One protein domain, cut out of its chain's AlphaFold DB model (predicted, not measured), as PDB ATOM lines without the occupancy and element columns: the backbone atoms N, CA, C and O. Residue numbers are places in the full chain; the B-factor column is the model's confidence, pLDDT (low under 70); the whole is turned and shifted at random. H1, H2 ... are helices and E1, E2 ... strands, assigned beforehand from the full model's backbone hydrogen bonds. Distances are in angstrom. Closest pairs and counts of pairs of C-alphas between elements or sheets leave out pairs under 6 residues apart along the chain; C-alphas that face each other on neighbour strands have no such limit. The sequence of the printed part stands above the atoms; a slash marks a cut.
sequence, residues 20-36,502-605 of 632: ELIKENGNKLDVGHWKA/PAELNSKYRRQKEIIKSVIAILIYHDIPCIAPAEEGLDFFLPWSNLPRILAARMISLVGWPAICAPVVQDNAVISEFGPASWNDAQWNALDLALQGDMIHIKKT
ATOM      1  N   GLU A  20      69.657  -3.153  28.220       81.06
ATOM      2  CA  GLU A  20      69.680  -1.733  28.601       81.06
ATOM      3  C   GLU A  20      68.855  -0.967  27.561       81.06
ATOM      4  O   GLU A  20      69.382  -0.527  26.536       81.06
ATOM      5  N   LEU A  21      67.553  -0.844  27.812       83.50
ATOM      6  CA  LEU A  21      66.620  -0.183  26.906       83.50
ATOM      7  C   LEU A  21      66.852   1.326  26.837       83.50
ATOM      8  O   LEU A  21      67.261   1.944  27.823       83.50
ATOM      9  N   ILE A  22      66.444   1.925  25.720       68.75
ATOM     10  CA  ILE A  22      66.235   3.370  25.587       68.75
ATOM     11  C   ILE A  22      64.732   3.664  25.464       68.75
ATOM     12  O   ILE A  22      64.008   3.023  24.698       68.75
ATOM     13  N   LYS A  23      64.257   4.637  26.252       73.00
ATOM     14  CA  LYS A  23      62.944   5.283  26.093       73.00
ATOM     15  C   LYS A  23      63.019   6.399  25.048       73.00
ATOM     16  O   LYS A  23      64.079   6.979  24.847       73.00
ATOM     17  N   GLU A  24      61.871   6.789  24.497       63.56
ATOM     18  CA  GLU A  24      61.714   7.919  23.555       63.56
ATOM     19  C   GLU A  24      62.378   9.227  24.030       63.56
ATOM     20  O   GLU A  24      62.866  10.010  23.225       63.56
ATOM     21  N   ASN A  25      62.456   9.448  25.347       65.31
ATOM     22  CA  ASN A  25      63.110  10.607  25.959       65.31
ATOM     23  C   ASN A  25      64.581  10.363  26.372       65.31
ATOM     24  O   ASN A  25      65.071  10.993  27.308       65.31
ATOM     25  N   GLY A  26      65.267   9.402  25.744       59.88
ATOM     26  CA  GLY A  26      66.682   9.073  25.966       59.88
ATOM     27  C   GLY A  26      67.009   8.364  27.289       59.88
ATOM     28  O   GLY A  26      68.138   7.914  27.484       59.88
ATOM     29  N   ASN A  27      66.051   8.234  28.212       65.25
ATOM     30  CA  ASN A  27      66.297   7.619  29.516       65.25
ATOM     31  C   ASN A  27      66.461   6.099  29.417       65.25
ATOM     32  O   ASN A  27      65.682   5.417  28.745       65.25
ATOM     33  N   LYS A  28      67.432   5.565  30.167       58.59
ATOM     34  CA  LYS A  28      67.672   4.123  30.265       58.59
ATOM     35  C   LYS A  28      66.605   3.407  31.097       58.59
ATOM     36  O   LYS A  28      66.107   3.949  32.084       58.59
ATOM     37  N   LEU A  29      66.286   2.173  30.710       60.94
ATOM     38  CA  LEU A  29      65.374   1.275  31.424       60.94
ATOM     39  C   LEU A  29      65.925  -0.165  31.411       60.94
ATOM     40  O   LEU A  29      66.565  -0.573  30.449       60.94
ATOM     41  N   ASP A  30      65.686  -0.914  32.487       56.50
ATOM     42  CA  ASP A  30      66.136  -2.300  32.689       56.50
ATOM     43  C   ASP A  30      64.923  -3.255  32.697       56.50
ATOM     44  O   ASP A  30      63.844  -2.879  33.162       56.50
ATOM     45  N   VAL A  31      65.084  -4.476  32.171       54.41
ATOM     46  CA  VAL A  31      63.995  -5.451  31.947       54.41
ATOM     47  C   VAL A  31      64.209  -6.731  32.750       54.41
ATOM     48  O   VAL A  31      64.647  -7.764  32.242       54.41
ATOM     49  N   GLY A  32      63.787  -6.674  34.012       52.88
ATOM     50  CA  GLY A  32      63.548  -7.860  34.831       52.88
ATOM     51  C   GLY A  32      64.809  -8.622  35.243       52.88
ATOM     52  O   GLY A  32      65.914  -8.087  35.281       52.88
ATOM     53  N   HIS A  33      64.631  -9.879  35.652       57.44
ATOM     54  CA  HIS A  33      65.712 -10.720  36.169       57.44
ATOM     55  C   HIS A  33      65.714 -12.075  35.468       57.44
ATOM     56  O   HIS A  33      64.840 -12.906  35.706       57.44
ATOM     57  N   TRP A  34      66.743 -12.319  34.658       54.41
ATOM     58  CA  TRP A  34      66.971 -13.610  34.021       54.41
ATOM     59  C   TRP A  34      67.911 -14.462  34.865       54.41
ATOM     60  O   TRP A  34      69.131 -14.372  34.754       54.41
ATOM     61  N   LYS A  35      67.343 -15.343  35.696       51.59
ATOM     62  CA  LYS A  35      68.127 -16.415  36.318       51.59
ATOM     63  C   LYS A  35      68.573 -17.380  35.224       51.59
ATOM     64  O   LYS A  35      67.794 -18.232  34.799       51.59
ATOM     65  N   ALA A  36      69.830 -17.269  34.796       49.03
ATOM     66  CA  ALA A  36      70.444 -18.277  33.943       49.03
ATOM     67  C   ALA A  36      70.247 -19.670  34.583       49.03
ATOM     68  O   ALA A  36      70.445 -19.814  35.799       49.03
ATOM     69  N   PRO A 502      48.513  -2.958  -1.971       83.38
ATOM     70  CA  PRO A 502      49.382  -4.131  -2.104       83.38
ATOM     71  C   PRO A 502      50.870  -3.803  -2.301       83.38
ATOM     72  O   PRO A 502      51.741  -4.499  -1.775       83.38
ATOM     73  N   ALA A 503      51.185  -2.729  -3.032       83.56
ATOM     74  CA  ALA A 503      52.561  -2.303  -3.276       83.56
ATOM     75  C   ALA A 503      53.229  -1.764  -1.999       83.56
ATOM     76  O   ALA A 503      54.357  -2.143  -1.674       83.56
ATOM     77  N   GLU A 504      52.520  -0.932  -1.233       90.38
ATOM     78  CA  GLU A 504      53.000  -0.403   0.048       90.38
ATOM     79  C   GLU A 504      53.113  -1.501   1.105       90.38
ATOM     80  O   GLU A 504      54.097  -1.539   1.841       90.38
ATOM     81  N   LEU A 505      52.161  -2.438   1.144       86.62
ATOM     82  CA  LEU A 505      52.184  -3.581   2.052       86.62
ATOM     83  C   LEU A 505      53.388  -4.500   1.773       86.62
ATOM     84  O   LEU A 505      54.112  -4.869   2.699       86.62
ATOM     85  N   ASN A 506      53.678  -4.796   0.502       83.12
ATOM     86  CA  ASN A 506      54.879  -5.545   0.113       83.12
ATOM     87  C   ASN A 506      56.180  -4.774   0.400       83.12
ATOM     88  O   ASN A 506      57.158  -5.362   0.870       83.12
ATOM     89  N   SER A 507      56.199  -3.457   0.180       89.81
ATOM     90  CA  SER A 507      57.327  -2.584   0.539       89.81
ATOM     91  C   SER A 507      57.591  -2.591   2.055       89.81
ATOM     92  O   SER A 507      58.726  -2.778   2.504       89.81
ATOM     93  N   LYS A 508      56.522  -2.505   2.856       91.75
ATOM     94  CA  LYS A 508      56.525  -2.594   4.321       91.75
ATOM     95  C   LYS A 508      57.060  -3.944   4.809       91.75
ATOM     96  O   LYS A 508      57.978  -3.951   5.628       91.75
ATOM     97  N   TYR A 509      56.593  -5.071   4.260       89.44
ATOM     98  CA  TYR A 509      57.133  -6.395   4.603       89.44
ATOM     99  C   TYR A 509      58.609  -6.560   4.209       89.44
ATOM    100  O   TYR A 509      59.389  -7.107   4.990       89.44
ATOM    101  N   ARG A 510      59.037  -6.044   3.044       88.56
ATOM    102  CA  ARG A 510      60.461  -6.031   2.655       88.56
ATOM    103  C   ARG A 510      61.305  -5.242   3.664       88.56
ATOM    104  O   ARG A 510      62.296  -5.772   4.158       88.56
ATOM    105  N   ARG A 511      60.879  -4.035   4.057       92.62
ATOM    106  CA  ARG A 511      61.558  -3.217   5.084       92.62
ATOM    107  C   ARG A 511      61.647  -3.942   6.433       92.62
ATOM    108  O   ARG A 511      62.722  -3.991   7.022       92.62
ATOM    109  N   GLN A 512      60.565  -4.576   6.890       93.81
ATOM    110  CA  GLN A 512      60.555  -5.393   8.116       93.81
ATOM    111  C   GLN A 512      61.537  -6.581   8.041       93.81
ATOM    112  O   GLN A 512      62.256  -6.850   9.008       93.81
ATOM    113  N   LYS A 513      61.638  -7.254   6.885       89.19
ATOM    114  CA  LYS A 513      62.588  -8.358   6.649       89.19
ATOM    115  C   LYS A 513      64.046  -7.891   6.732       89.19
ATOM    116  O   LYS A 513      64.853  -8.562   7.378       89.19
ATOM    117  N   GLU A 514      64.385  -6.733   6.162       91.69
ATOM    118  CA  GLU A 514      65.743  -6.171   6.263       91.69
ATOM    119  C   GLU A 514      66.082  -5.671   7.683       91.69
ATOM    120  O   GLU A 514      67.201  -5.885   8.157       91.69
ATOM    121  N   ILE A 515      65.116  -5.103   8.417       94.25
ATOM    122  CA  ILE A 515      65.275  -4.743   9.840       94.25
ATOM    123  C   ILE A 515      65.654  -5.979  10.679       94.25
ATOM    124  O   ILE A 515      66.627  -5.940  11.437       94.25
ATOM    125  N   ILE A 516      64.950  -7.106  10.513       92.38
ATOM    126  CA  ILE A 516      65.266  -8.348  11.242       92.38
ATOM    127  C   ILE A 516      66.605  -8.951  10.804       92.38
ATOM    128  O   ILE A 516      67.392  -9.343  11.668       92.38
ATOM    129  N   LYS A 517      66.924  -8.965   9.502       90.06
ATOM    130  CA  LYS A 517      68.257  -9.368   9.012       90.06
ATOM    131  C   LYS A 517      69.377  -8.557   9.669       90.06
ATOM    132  O   LYS A 517      70.398  -9.131  10.034       90.06
ATOM    133  N   SER A 518      69.176  -7.253   9.862       93.88
ATOM    134  CA  SER A 518      70.164  -6.358  10.478       93.88
ATOM    135  C   SER A 518      70.392  -6.694  11.958       93.88
ATOM    136  O   SER A 518      71.537  -6.806  12.398       93.88
ATOM    137  N   VAL A 519      69.323  -6.967  12.716       92.88
ATOM    138  CA  VAL A 519      69.421  -7.466  14.104       92.88
ATOM    139  C   VAL A 519      70.128  -8.825  14.164       92.88
ATOM    140  O   VAL A 519      71.011  -9.024  14.998       92.88
ATOM    141  N   ILE A 520      69.782  -9.754  13.267       91.12
ATOM    142  CA  ILE A 520      70.422 -11.075  13.173       91.12
ATOM    143  C   ILE A 520      71.917 -10.936  12.845       91.12
ATOM    144  O   ILE A 520      72.735 -11.605  13.474       91.12
ATOM    145  N   ALA A 521      72.297 -10.037  11.934       90.94
ATOM    146  CA  ALA A 521      73.692  -9.776  11.588       90.94
ATOM    147  C   ALA A 521      74.503  -9.246  12.786       90.94
ATOM    148  O   ALA A 521      75.596  -9.751  13.045       90.94
ATOM    149  N   ILE A 522      73.951  -8.305  13.564       93.00
ATOM    150  CA  ILE A 522      74.578  -7.797  14.800       93.00
ATOM    151  C   ILE A 522      74.775  -8.935  15.814       93.00
ATOM    152  O   ILE A 522      75.855  -9.083  16.387       93.00
ATOM    153  N   LEU A 523      73.761  -9.774  16.029       92.62
ATOM    154  CA  LEU A 523      73.850 -10.898  16.964       92.62
ATOM    155  C   LEU A 523      74.890 -11.946  16.509       92.62
ATOM    156  O   LEU A 523      75.727 -12.364  17.315       92.62
ATOM    157  N   ILE A 524      74.894 -12.323  15.225       90.12
ATOM    158  CA  ILE A 524      75.866 -13.263  14.635       90.12
ATOM    159  C   ILE A 524      77.299 -12.715  14.719       90.12
ATOM    160  O   ILE A 524      78.209 -13.465  15.067       90.12
ATOM    161  N   TYR A 525      77.506 -11.414  14.488       91.75
ATOM    162  CA  TYR A 525      78.813 -10.752  14.625       91.75
ATOM    163  C   TYR A 525      79.400 -10.849  16.050       91.75
ATOM    164  O   TYR A 525      80.613 -10.768  16.239       91.75
ATOM    165  N   HIS A 526      78.558 -11.087  17.059       89.06
ATOM    166  CA  HIS A 526      78.958 -11.328  18.449       89.06
ATOM    167  C   HIS A 526      78.869 -12.813  18.867       89.06
ATOM    168  O   HIS A 526      78.686 -13.133  20.047       89.06
ATOM    169  N   ASP A 527      79.008 -13.723  17.897       89.62
ATOM    170  CA  ASP A 527      78.939 -15.186  18.021       89.62
ATOM    171  C   ASP A 527      77.594 -15.726  18.551       89.62
ATOM    172  O   ASP A 527      77.528 -16.890  18.964       89.62
ATOM    173  N   ILE A 528      76.536 -14.909  18.654       88.31
ATOM    174  CA  ILE A 528      75.257 -15.319  19.253       88.31
ATOM    175  C   ILE A 528      74.499 -16.176  18.225       88.31
ATOM    176  O   ILE A 528      74.187 -15.682  17.139       88.31
ATOM    177  N   PRO A 529      74.193 -17.454  18.532       81.81
ATOM    178  CA  PRO A 529      73.636 -18.379  17.556       81.81
ATOM    179  C   PRO A 529      72.179 -18.018  17.269       81.81
ATOM    180  O   PRO A 529      71.279 -18.414  18.002       81.81
ATOM    181  N   CYS A 530      71.956 -17.271  16.187       74.75
ATOM    182  CA  CYS A 530      70.616 -16.910  15.715       74.75
ATOM    183  C   CYS A 530      69.931 -18.011  14.897       74.75
ATOM    184  O   CYS A 530      68.839 -17.812  14.380       74.75
ATOM    185  N   ILE A 531      70.586 -19.162  14.780       67.56
ATOM    186  CA  ILE A 531      70.077 -20.356  14.127       67.56
ATOM    187  C   ILE A 531      69.747 -21.332  15.251       67.56
ATOM    188  O   ILE A 531      70.650 -21.850  15.915       67.56
ATOM    189  N   ALA A 532      68.457 -21.562  15.491       57.09
ATOM    190  CA  ALA A 532      68.055 -22.773  16.188       57.09
ATOM    191  C   ALA A 532      68.339 -23.971  15.263       57.09
ATOM    192  O   ALA A 532      68.101 -23.862  14.060       57.09
ATOM    193  N   PRO A 533      68.816 -25.115  15.783       51.56
ATOM    194  CA  PRO A 533      68.768 -26.368  15.044       51.56
ATOM    195  C   PRO A 533      67.302 -26.819  14.981       51.56
ATOM    196  O   PRO A 533      66.852 -27.624  15.792       51.56
ATOM    197  N   ALA A 534      66.538 -26.223  14.071       46.56
ATOM    198  CA  ALA A 534      65.204 -26.681  13.732       46.56
ATOM    199  C   ALA A 534      65.338 -27.982  12.932       46.56
ATOM    200  O   ALA A 534      66.033 -28.028  11.917       46.56
ATOM    201  N   GLU A 535      64.688 -29.038  13.413       46.47
ATOM    202  CA  GLU A 535      64.821 -30.400  12.874       46.47
ATOM    203  C   GLU A 535      64.154 -30.557  11.489       46.47
ATOM    204  O   GLU A 535      64.354 -31.568  10.823       46.47
ATOM    205  N   GLU A 536      63.412 -29.537  11.030       43.66
ATOM    206  CA  GLU A 536      62.564 -29.584   9.828       43.66
ATOM    207  C   GLU A 536      62.818 -28.453   8.803       43.66
ATOM    208  O   GLU A 536      62.238 -28.481   7.720       43.66
ATOM    209  N   GLY A 537      63.696 -27.473   9.070       43.66
ATOM    210  CA  GLY A 537      63.983 -26.409   8.090       43.66
ATOM    211  C   GLY A 537      64.865 -25.264   8.593       43.66
ATOM    212  O   GLY A 537      64.826 -24.896   9.761       43.66
ATOM    213  N   LEU A 538      65.659 -24.664   7.696       41.12
ATOM    214  CA  LEU A 538      66.574 -23.552   8.005       41.12
ATOM    215  C   LEU A 538      65.880 -22.175   7.995       41.12
ATOM    216  O   LEU A 538      66.390 -21.202   7.438       41.12
ATOM    217  N   ASP A 539      64.725 -22.078   8.654       44.69
ATOM    218  CA  ASP A 539      64.159 -20.775   8.991       44.69
ATOM    219  C   ASP A 539      65.134 -20.027   9.909       44.69
ATOM    220  O   ASP A 539      65.539 -20.519  10.967       44.69
ATOM    221  N   PHE A 540      65.503 -18.804   9.520       48.84
ATOM    222  CA  PHE A 540      66.403 -17.922  10.277       48.84
ATOM    223  C   PHE A 540      65.698 -17.296  11.492       48.84
ATOM    224  O   PHE A 540      65.759 -16.090  11.729       48.84
ATOM    225  N   PHE A 541      65.013 -18.131  12.269       58.81
ATOM    226  CA  PHE A 541      64.307 -17.754  13.475       58.81
ATOM    227  C   PHE A 541      65.000 -18.355  14.693       58.81
ATOM    228  O   PHE A 541      64.650 -19.416  15.209       58.81
ATOM    229  N   LEU A 542      65.950 -17.586  15.228       64.00
ATOM    230  CA  LEU A 542      66.145 -17.543  16.668       64.00
ATOM    231  C   LEU A 542      64.757 -17.345  17.296       64.00
ATOM    232  O   LEU A 542      64.161 -16.289  17.065       64.00
ATOM    233  N   PRO A 543      64.215 -18.296  18.081       73.12
ATOM    234  CA  PRO A 543      62.915 -18.089  18.692       73.12
ATOM    235  C   PRO A 543      63.024 -16.843  19.562       73.12
ATOM    236  O   PRO A 543      63.870 -16.799  20.460       73.12
ATOM    237  N   TRP A 544      62.219 -15.815  19.283       84.12
ATOM    238  CA  TRP A 544      62.340 -14.519  19.965       84.12
ATOM    239  C   TRP A 544      62.252 -14.671  21.490       84.12
ATOM    240  O   TRP A 544      62.911 -13.969  22.255       84.12
ATOM    241  N   SER A 545      61.508 -15.690  21.921       85.62
ATOM    242  CA  SER A 545      61.370 -16.110  23.306       85.62
ATOM    243  C   SER A 545      62.643 -16.656  23.969       85.62
ATOM    244  O   SER A 545      62.780 -16.586  25.190       85.62
ATOM    245  N   ASN A 546      63.599 -17.162  23.187       87.12
ATOM    246  CA  ASN A 546      64.889 -17.665  23.657       87.12
ATOM    247  C   ASN A 546      66.011 -16.613  23.618       87.12
ATOM    248  O   ASN A 546      67.005 -16.794  24.327       87.12
ATOM    249  N   LEU A 547      65.870 -15.513  22.859       88.94
ATOM    250  CA  LEU A 547      66.889 -14.452  22.776       88.94
ATOM    251  C   LEU A 547      67.351 -13.967  24.169       88.94
ATOM    252  O   LEU A 547      68.562 -13.978  24.413       88.94
ATOM    253  N   PRO A 548      66.462 -13.640  25.133       90.75
ATOM    254  CA  PRO A 548      66.902 -13.148  26.439       90.75
ATOM    255  C   PRO A 548      67.650 -14.204  27.256       90.75
ATOM    256  O   PRO A 548      68.640 -13.905  27.922       90.75
ATOM    257  N   ARG A 549      67.211 -15.465  27.163       87.06
ATOM    258  CA  ARG A 549      67.838 -16.608  27.837       87.06
ATOM    259  C   ARG A 549      69.252 -16.867  27.310       87.06
ATOM    260  O   ARG A 549      70.132 -17.207  28.095       87.06
ATOM    261  N   ILE A 550      69.475 -16.691  26.006       87.88
ATOM    262  CA  ILE A 550      70.779 -16.885  25.352       87.88
ATOM    263  C   ILE A 550      71.736 -15.728  25.664       87.88
ATOM    264  O   ILE A 550      72.904 -15.975  25.973       87.88
ATOM    265  N   LEU A 551      71.244 -14.485  25.653       91.62
ATOM    266  CA  LEU A 551      71.990 -13.302  26.098       91.62
ATOM    267  C   LEU A 551      72.432 -13.442  27.568       91.62
ATOM    268  O   LEU A 551      73.626 -13.354  27.867       91.62
ATOM    269  N   ALA A 552      71.501 -13.783  28.468       88.81
ATOM    270  CA  ALA A 552      71.782 -14.030  29.884       88.81
ATOM    271  C   ALA A 552      72.796 -15.168  30.094       88.81
ATOM    272  O   ALA A 552      73.776 -15.002  30.819       88.81
ATOM    273  N   ALA A 553      72.620 -16.308  29.412       86.75
ATOM    274  CA  ALA A 553      73.537 -17.450  29.501       86.75
ATOM    275  C   ALA A 553      74.968 -17.137  29.020       86.75
ATOM    276  O   ALA A 553      75.907 -17.839  29.394       86.75
ATOM    277  N   ARG A 554      75.148 -16.085  28.211       88.25
ATOM    278  CA  ARG A 554      76.452 -15.610  27.727       88.25
ATOM    279  C   ARG A 554      77.032 -14.440  28.530       88.25
ATOM    280  O   ARG A 554      78.148 -14.024  28.229       88.25
ATOM    281  N   MET A 555      76.317 -13.929  29.540       90.12
ATOM    282  CA  MET A 555      76.631 -12.670  30.239       90.12
ATOM    283  C   MET A 555      76.794 -11.506  29.248       90.12
ATOM    284  O   MET A 555      77.823 -10.823  29.200       90.12
ATOM    285  N   ILE A 556      75.778 -11.329  28.403       92.19
ATOM    286  CA  ILE A 556      75.687 -10.281  27.387       92.19
ATOM    287  C   ILE A 556      74.372  -9.513  27.574       92.19
ATOM    288  O   ILE A 556      73.327 -10.122  27.792       92.19
ATOM    289  N   SER A 557      74.417  -8.187  27.427       93.12
ATOM    290  CA  SER A 557      73.247  -7.333  27.246       93.12
ATOM    291  C   SER A 557      73.226  -6.666  25.870       93.12
ATOM    292  O   SER A 557      74.271  -6.327  25.302       93.12
ATOM    293  N   LEU A 558      72.015  -6.445  25.356       93.88
ATOM    294  CA  LEU A 558      71.759  -5.507  24.263       93.88
ATOM    295  C   LEU A 558      71.534  -4.115  24.856       93.88
ATOM    296  O   LEU A 558      70.635  -3.914  25.672       93.88
ATOM    297  N   VAL A 559      72.365  -3.154  24.472       94.38
ATOM    298  CA  VAL A 559      72.276  -1.748  24.877       94.38
ATOM    299  C   VAL A 559      71.637  -0.957  23.750       94.38
ATOM    300  O   VAL A 559      71.939  -1.208  22.592       94.38
ATOM    301  N   GLY A 560      70.759  -0.013  24.088       94.25
ATOM    302  CA  GLY A 560      70.076   0.841  23.113       94.25
ATOM    303  C   GLY A 560      68.901   0.179  22.399       94.25
ATOM    304  O   GLY A 560      68.362   0.736  21.449       94.25
ATOM    305  N   TRP A 561      68.464  -0.983  22.887       95.00
ATOM    306  CA  TRP A 561      67.266  -1.648  22.389       95.00
ATOM    307  C   TRP A 561      66.010  -0.783  22.646       95.00
ATOM    308  O   TRP A 561      65.871  -0.251  23.756       95.00
ATOM    309  N   PRO A 562      65.077  -0.626  21.686       95.75
ATOM    310  CA  PRO A 562      63.881   0.183  21.905       95.75
ATOM    311  C   PRO A 562      62.996  -0.416  22.999       95.75
ATOM    312  O   PRO A 562      62.671  -1.607  22.969       95.75
ATOM    313  N   ALA A 563      62.547   0.409  23.949       92.81
ATOM    314  CA  ALA A 563      61.761  -0.070  25.088       92.81
ATOM    315  C   ALA A 563      60.455  -0.789  24.700       92.81
ATOM    316  O   ALA A 563      60.054  -1.731  25.377       92.81
ATOM    317  N   ILE A 564      59.818  -0.380  23.598       93.62
ATOM    318  CA  ILE A 564      58.578  -0.992  23.090       93.62
ATOM    319  C   ILE A 564      58.807  -2.299  22.311       93.62
ATOM    320  O   ILE A 564      57.867  -3.064  22.117       93.62
ATOM    321  N   CYS A 565      60.047  -2.587  21.906       93.44
ATOM    322  CA  CYS A 565      60.452  -3.832  21.239       93.44
ATOM    323  C   CYS A 565      61.029  -4.858  22.229       93.44
ATOM    324  O   CYS A 565      61.571  -5.888  21.819       93.44
ATOM    325  N   ALA A 566      61.009  -4.561  23.530       90.50
ATOM    326  CA  ALA A 566      61.531  -5.447  24.559       90.50
ATOM    327  C   ALA A 566      60.627  -6.688  24.715       90.50
ATOM    328  O   ALA A 566      59.413  -6.531  24.856       90.50
ATOM    329  N   PRO A 567      61.177  -7.916  24.728       89.31
ATOM    330  CA  PRO A 567      60.377  -9.116  24.949       89.31
ATOM    331  C   PRO A 567      59.762  -9.109  26.355       89.31
ATOM    332  O   PRO A 567      60.476  -9.011  27.355       89.31
ATOM    333  N   VAL A 568      58.435  -9.237  26.432       89.06
ATOM    334  CA  VAL A 568      57.702  -9.283  27.704       89.06
ATOM    335  C   VAL A 568      57.917 -10.638  28.374       89.06
ATOM    336  O   VAL A 568      57.726 -11.688  27.759       89.06
ATOM    337  N   VAL A 569      58.327 -10.606  29.643       84.50
ATOM    338  CA  VAL A 569      58.697 -11.791  30.425       84.50
ATOM    339  C   VAL A 569      57.656 -12.044  31.509       84.50
ATOM    340  O   VAL A 569      57.427 -11.183  32.359       84.50
ATOM    341  N   GLN A 570      57.081 -13.242  31.515       85.88
ATOM    342  CA  GLN A 570      56.137 -13.719  32.519       85.88
ATOM    343  C   GLN A 570      56.576 -15.111  32.991       85.88
ATOM    344  O   GLN A 570      56.940 -15.966  32.191       85.88
ATOM    345  N   ASP A 571      56.629 -15.317  34.309       84.75
ATOM    346  CA  ASP A 571      56.991 -16.596  34.945       84.75
ATOM    347  C   ASP A 571      58.337 -17.217  34.488       84.75
ATOM    348  O   ASP A 571      58.573 -18.420  34.596       84.75
ATOM    349  N   ASN A 572      59.288 -16.360  34.088       78.75
ATOM    350  CA  ASN A 572      60.607 -16.675  33.493       78.75
ATOM    351  C   ASN A 572      60.564 -17.230  32.051       78.75
ATOM    352  O   ASN A 572      61.606 -17.616  31.518       78.75
ATOM    353  N   ALA A 573      59.400 -17.226  31.402       80.25
ATOM    354  CA  ALA A 573      59.259 -17.377  29.959       80.25
ATOM    355  C   ALA A 573      59.083 -16.001  29.298       80.25
ATOM    356  O   ALA A 573      58.580 -15.060  29.909       80.25
ATOM    357  N   VAL A 574      59.478 -15.867  28.034       85.44
ATOM    358  CA  VAL A 574      59.002 -14.759  27.195       85.44
ATOM    359  C   VAL A 574      57.664 -15.166  26.600       85.44
ATOM    360  O   VAL A 574      57.548 -16.270  26.065       85.44
ATOM    361  N   ILE A 575      56.687 -14.266  26.639       86.06
ATOM    362  CA  ILE A 575      55.398 -14.474  25.980       86.06
ATOM    363  C   ILE A 575      55.619 -14.410  24.458       86.06
ATOM    364  O   ILE A 575      56.101 -13.403  23.935       86.06
ATOM    365  N   SER A 576      55.285 -15.484  23.737       78.69
ATOM    366  CA  SER A 576      55.464 -15.599  22.277       78.69
ATOM    367  C   SER A 576      54.726 -14.507  21.492       78.69
ATOM    368  O   SER A 576      55.225 -14.036  20.473       78.69
ATOM    369  N   GLU A 577      53.591 -14.050  22.022       84.31
ATOM    370  CA  GLU A 577      52.728 -12.982  21.497       84.31
ATOM    371  C   GLU A 577      53.383 -11.586  21.456       84.31
ATOM    372  O   GLU A 577      52.757 -10.636  20.994       84.31
ATOM    373  N   PHE A 578      54.635 -11.433  21.905       84.44
ATOM    374  CA  PHE A 578      55.388 -10.167  21.893       84.44
ATOM    375  C   PHE A 578      56.650 -10.213  20.999       84.44
ATOM    376  O   PHE A 578      57.550  -9.376  21.134       84.44
ATOM    377  N   GLY A 579      56.742 -11.199  20.099       89.31
ATOM    378  CA  GLY A 579      57.799 -11.289  19.084       89.31
ATOM    379  C   GLY A 579      57.528 -10.469  17.811       89.31
ATOM    380  O   GLY A 579      56.430  -9.957  17.632       89.31
ATOM    381  N   PRO A 580      58.496 -10.380  16.876       90.25
ATOM    382  CA  PRO A 580      58.368  -9.585  15.649       90.25
ATOM    383  C   PRO A 580      57.101  -9.851  14.823       90.25
ATOM    384  O   PRO A 580      56.539  -8.922  14.254       90.25
ATOM    385  N   ALA A 581      56.605 -11.093  14.809       88.25
ATOM    386  CA  ALA A 581      55.382 -11.480  14.098       88.25
ATOM    387  C   ALA A 581      54.091 -10.804  14.619       88.25
ATOM    388  O   ALA A 581      53.072 -10.848  13.936       88.25
ATOM    389  N   SER A 582      54.119 -10.186  15.806       89.50
ATOM    390  CA  SER A 582      52.991  -9.457  16.407       89.50
ATOM    391  C   SER A 582      53.245  -7.953  16.578       89.50
ATOM    392  O   SER A 582      52.392  -7.241  17.111       89.50
ATOM    393  N   TRP A 583      54.407  -7.448  16.152       93.12
ATOM    394  CA  TRP A 583      54.774  -6.047  16.349       93.12
ATOM    395  C   TRP A 583      53.986  -5.094  15.452       93.12
ATOM    396  O   TRP A 583      53.845  -5.307  14.247       93.12
ATOM    397  N   ASN A 584      53.540  -3.990  16.049       94.06
ATOM    398  CA  ASN A 584      52.908  -2.879  15.346       94.06
ATOM    399  C   ASN A 584      53.938  -1.921  14.718       94.06
ATOM    400  O   ASN A 584      55.134  -1.957  15.013       94.06
ATOM    401  N   ASP A 585      53.458  -1.018  13.868       94.19
ATOM    402  CA  ASP A 585      54.292  -0.076  13.119       94.19
ATOM    403  C   ASP A 585      55.130   0.858  14.001       94.19
ATOM    404  O   ASP A 585      56.225   1.251  13.598       94.19
ATOM    405  N   ALA A 586      54.677   1.198  15.212       95.19
ATOM    406  CA  ALA A 586      55.478   2.002  16.134       95.19
ATOM    407  C   ALA A 586      56.702   1.213  16.631       95.19
ATOM    408  O   ALA A 586      57.806   1.753  16.659       95.19
ATOM    409  N   GLN A 587      56.532  -0.075  16.946       95.69
ATOM    410  CA  GLN A 587      57.634  -0.972  17.316       95.69
ATOM    411  C   GLN A 587      58.611  -1.158  16.146       95.69
ATOM    412  O   GLN A 587      59.818  -1.012  16.325       95.69
ATOM    413  N   TRP A 588      58.106  -1.392  14.931       96.12
ATOM    414  CA  TRP A 588      58.951  -1.516  13.740       96.12
ATOM    415  C   TRP A 588      59.754  -0.247  13.436       96.12
ATOM    416  O   TRP A 588      60.966  -0.329  13.238       96.12
ATOM    417  N   ASN A 589      59.116   0.928  13.454       96.19
ATOM    418  CA  ASN A 589      59.804   2.197  13.209       96.19
ATOM    419  C   ASN A 589      60.805   2.544  14.327       96.19
ATOM    420  O   ASN A 589      61.882   3.052  14.029       96.19
ATOM    421  N   ALA A 590      60.507   2.242  15.595       96.56
ATOM    422  CA  ALA A 590      61.446   2.477  16.695       96.56
ATOM    423  C   ALA A 590      62.697   1.586  16.608       96.56
ATOM    424  O   ALA A 590      63.791   2.037  16.949       96.56
ATOM    425  N   LEU A 591      62.559   0.342  16.132       96.62
ATOM    426  CA  LEU A 591      63.699  -0.539  15.877       96.62
ATOM    427  C   LEU A 591      64.529  -0.079  14.673       96.62
ATOM    428  O   LEU A 591      65.753  -0.065  14.761       96.62
ATOM    429  N   ASP A 592      63.879   0.342  13.588       97.31
ATOM    430  CA  ASP A 592      64.558   0.887  12.408       97.31
ATOM    431  C   ASP A 592      65.367   2.149  12.758       97.31
ATOM    432  O   ASP A 592      66.558   2.226  12.469       97.31
ATOM    433  N   LEU A 593      64.780   3.092  13.504       96.50
ATOM    434  CA  LEU A 593      65.481   4.289  13.988       96.50
ATOM    435  C   LEU A 593      66.680   3.950  14.895       96.50
ATOM    436  O   LEU A 593      67.729   4.585  14.784       96.50
ATOM    437  N   ALA A 594      66.559   2.937  15.758       96.62
ATOM    438  CA  ALA A 594      67.658   2.490  16.617       96.62
ATOM    439  C   ALA A 594      68.788   1.780  15.839       96.62
ATOM    440  O   ALA A 594      69.946   1.848  16.257       96.62
ATOM    441  N   LEU A 595      68.482   1.135  14.708       96.25
ATOM    442  CA  LEU A 595      69.479   0.578  13.786       96.25
ATOM    443  C   LEU A 595      70.153   1.680  12.953       96.25
ATOM    444  O   LEU A 595      71.378   1.734  12.891       96.25
ATOM    445  N   GLN A 596      69.372   2.587  12.359       96.25
ATOM    446  CA  GLN A 596      69.874   3.696  11.537       96.25
ATOM    447  C   GLN A 596      70.754   4.673  12.331       96.25
ATOM    448  O   GLN A 596      71.706   5.227  11.787       96.25
ATOM    449  N   GLY A 597      70.458   4.871  13.619       95.75
ATOM    450  CA  GLY A 597      71.270   5.679  14.529       95.75
ATOM    451  C   GLY A 597      72.481   4.964  15.142       95.75
ATOM    452  O   GLY A 597      73.098   5.554  16.025       95.75
ATOM    453  N   ASP A 598      72.780   3.714  14.750       95.00
ATOM    454  CA  ASP A 598      73.763   2.819  15.398       95.00
ATOM    455  C   ASP A 598      73.650   2.850  16.935       95.00
ATOM    456  O   ASP A 598      74.614   3.051  17.667       95.00
ATOM    457  N   MET A 599      72.423   2.728  17.449       95.56
ATOM    458  CA  MET A 599      72.153   2.793  18.889       95.56
ATOM    459  C   MET A 599      72.273   1.417  19.553       95.56
ATOM    460  O   MET A 599      72.473   1.333  20.765       95.56
ATOM    461  N   ILE A 600      72.125   0.339  18.772       95.69
ATOM    462  CA  ILE A 600      72.060  -1.040  19.265       95.69
ATOM    463  C   ILE A 600      73.467  -1.631  19.364       95.69
ATOM    464  O   ILE A 600      74.065  -2.043  18.374       95.69
ATOM    465  N   HIS A 601      73.984  -1.726  20.586       93.69
ATOM    466  CA  HIS A 601      75.327  -2.233  20.863       93.69
ATOM    467  C   HIS A 601      75.302  -3.463  21.771       93.69
ATOM    468  O   HIS A 601      74.498  -3.556  22.700       93.69
ATOM    469  N   ILE A 602      76.248  -4.384  21.577       93.38
ATOM    470  CA  ILE A 602      76.367  -5.587  22.408       93.38
ATOM    471  C   ILE A 602      77.446  -5.401  23.479       93.38
ATOM    472  O   ILE A 602      78.624  -5.186  23.188       93.38
ATOM    473  N   LYS A 603      77.046  -5.511  24.749       93.81
ATOM    474  CA  LYS A 603      77.889  -5.249  25.921       93.81
ATOM    475  C   LYS A 603      77.975  -6.493  26.795       93.81
ATOM    476  O   LYS A 603      76.964  -7.062  27.181       93.81
ATOM    477  N   LYS A 604      79.184  -6.915  27.172       91.00
ATOM    478  CA  LYS A 604      79.349  -8.039  28.110       91.00
ATOM    479  C   LYS A 604      78.978  -7.586  29.525       91.00
ATOM    480  O   LYS A 604      79.698  -6.784  30.120       91.00
ATOM    481  N   THR A 605      77.896  -8.121  30.088       82.38
ATOM    482  CA  THR A 605      77.452  -7.924  31.483       82.38
ATOM    483  C   THR A 605      78.287  -8.742  32.473       82.38
ATOM    484  O   THR A 605      77.800  -9.318  33.437       82.38
TER     485      THR A 605
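Overview. This is residues 20 to 36 and 502 to 605 of the 632 residues of an uncharacterized protein of Serendipita vermifera MAFF 305830 (UniProt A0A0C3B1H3). What does the model look like? A small twisted sheet of four strands has the short helix H2 beside its strands and H3 at its rim, and the long helix H1 crosses H3, reaching the sheet with residues 522 to 525 while residues 502 to 507 stick out free at its other end. Two long loops, residues 526 to 546 and 563 to 584, join H1 to H2 and E3 to H3. What are its make-up and size? The 121 printed residues hold, along the chain, E1 E2 H1 H2 E3 H3 E4, a mixed class with under half of the residues in named elements; the mixed sheet runs E2 E1 E3 E4. The whole is compact, with a radius of gyration of the C-alphas of 14.4 A and spans of 45 by 43 by 29 A.

Arrangement. How do the strands pair? E1, residues 20 to 22, and E2, residues 28 to 30, form an antiparallel hairpin, with N 21 and O 29 2.8 A apart, within hydrogen-bond range. E3, residues 556 to 562, is parallel to E1, with N 20 and O 558 at 2.8 A, and antiparallel to E4, residues 601 to 604, with N 557 and O 603 at 2.8 A. The pairing is staggered: E3 pairs with E4 over residues 556 to 559 and with E1 over 559 to 562. Where are the helices? H1, residues 502 to 525, touches H3, residues 585 to 596, with residues 512 to 518 alone; their closest C-alphas, of Ile 515 and Asp 592, are 6.2 A apart, at a steep tilt of 48 degrees, the same way. Both only graze the sheet, H3 with residues 587 to 595. H2, residues 547 to 553, is on the sheet at a height of 4.8 A, over none of its strands; in H1, H2 and H3 every O i to N i+4 pair is within hydrogen-bond range.

Along the chain. Where does the printed part begin? E1 begins at C-alpha 20, (69.680, -1.733, 28.601), and is 6.9 A long; E2 is 7.0 A. How long are the other elements? H1 runs 34.5 A from C-alpha 502 at (49.382, -4.131, -2.104), H2 9.9 A, E3 16.7 A and H3 16.1 A. E4 is 10.1 A long and ends at C-alpha 604, (79.349, -8.039, 28.110).

Size, cuts and confidence. How far does it reach? The two C-alphas farthest apart, of Lys 35 and Ala 503, are 44.8 A apart. Is it continuous? Residues 37 to 501 are not printed, and C-alphas 36 and 502 are 44.1 A apart across this cut. The links H1 to H2 and E3 to H3 are long. Where is confidence low? The pLDDT is under 70 at residue 22, residues 24 to 36 and residues 531 to 542.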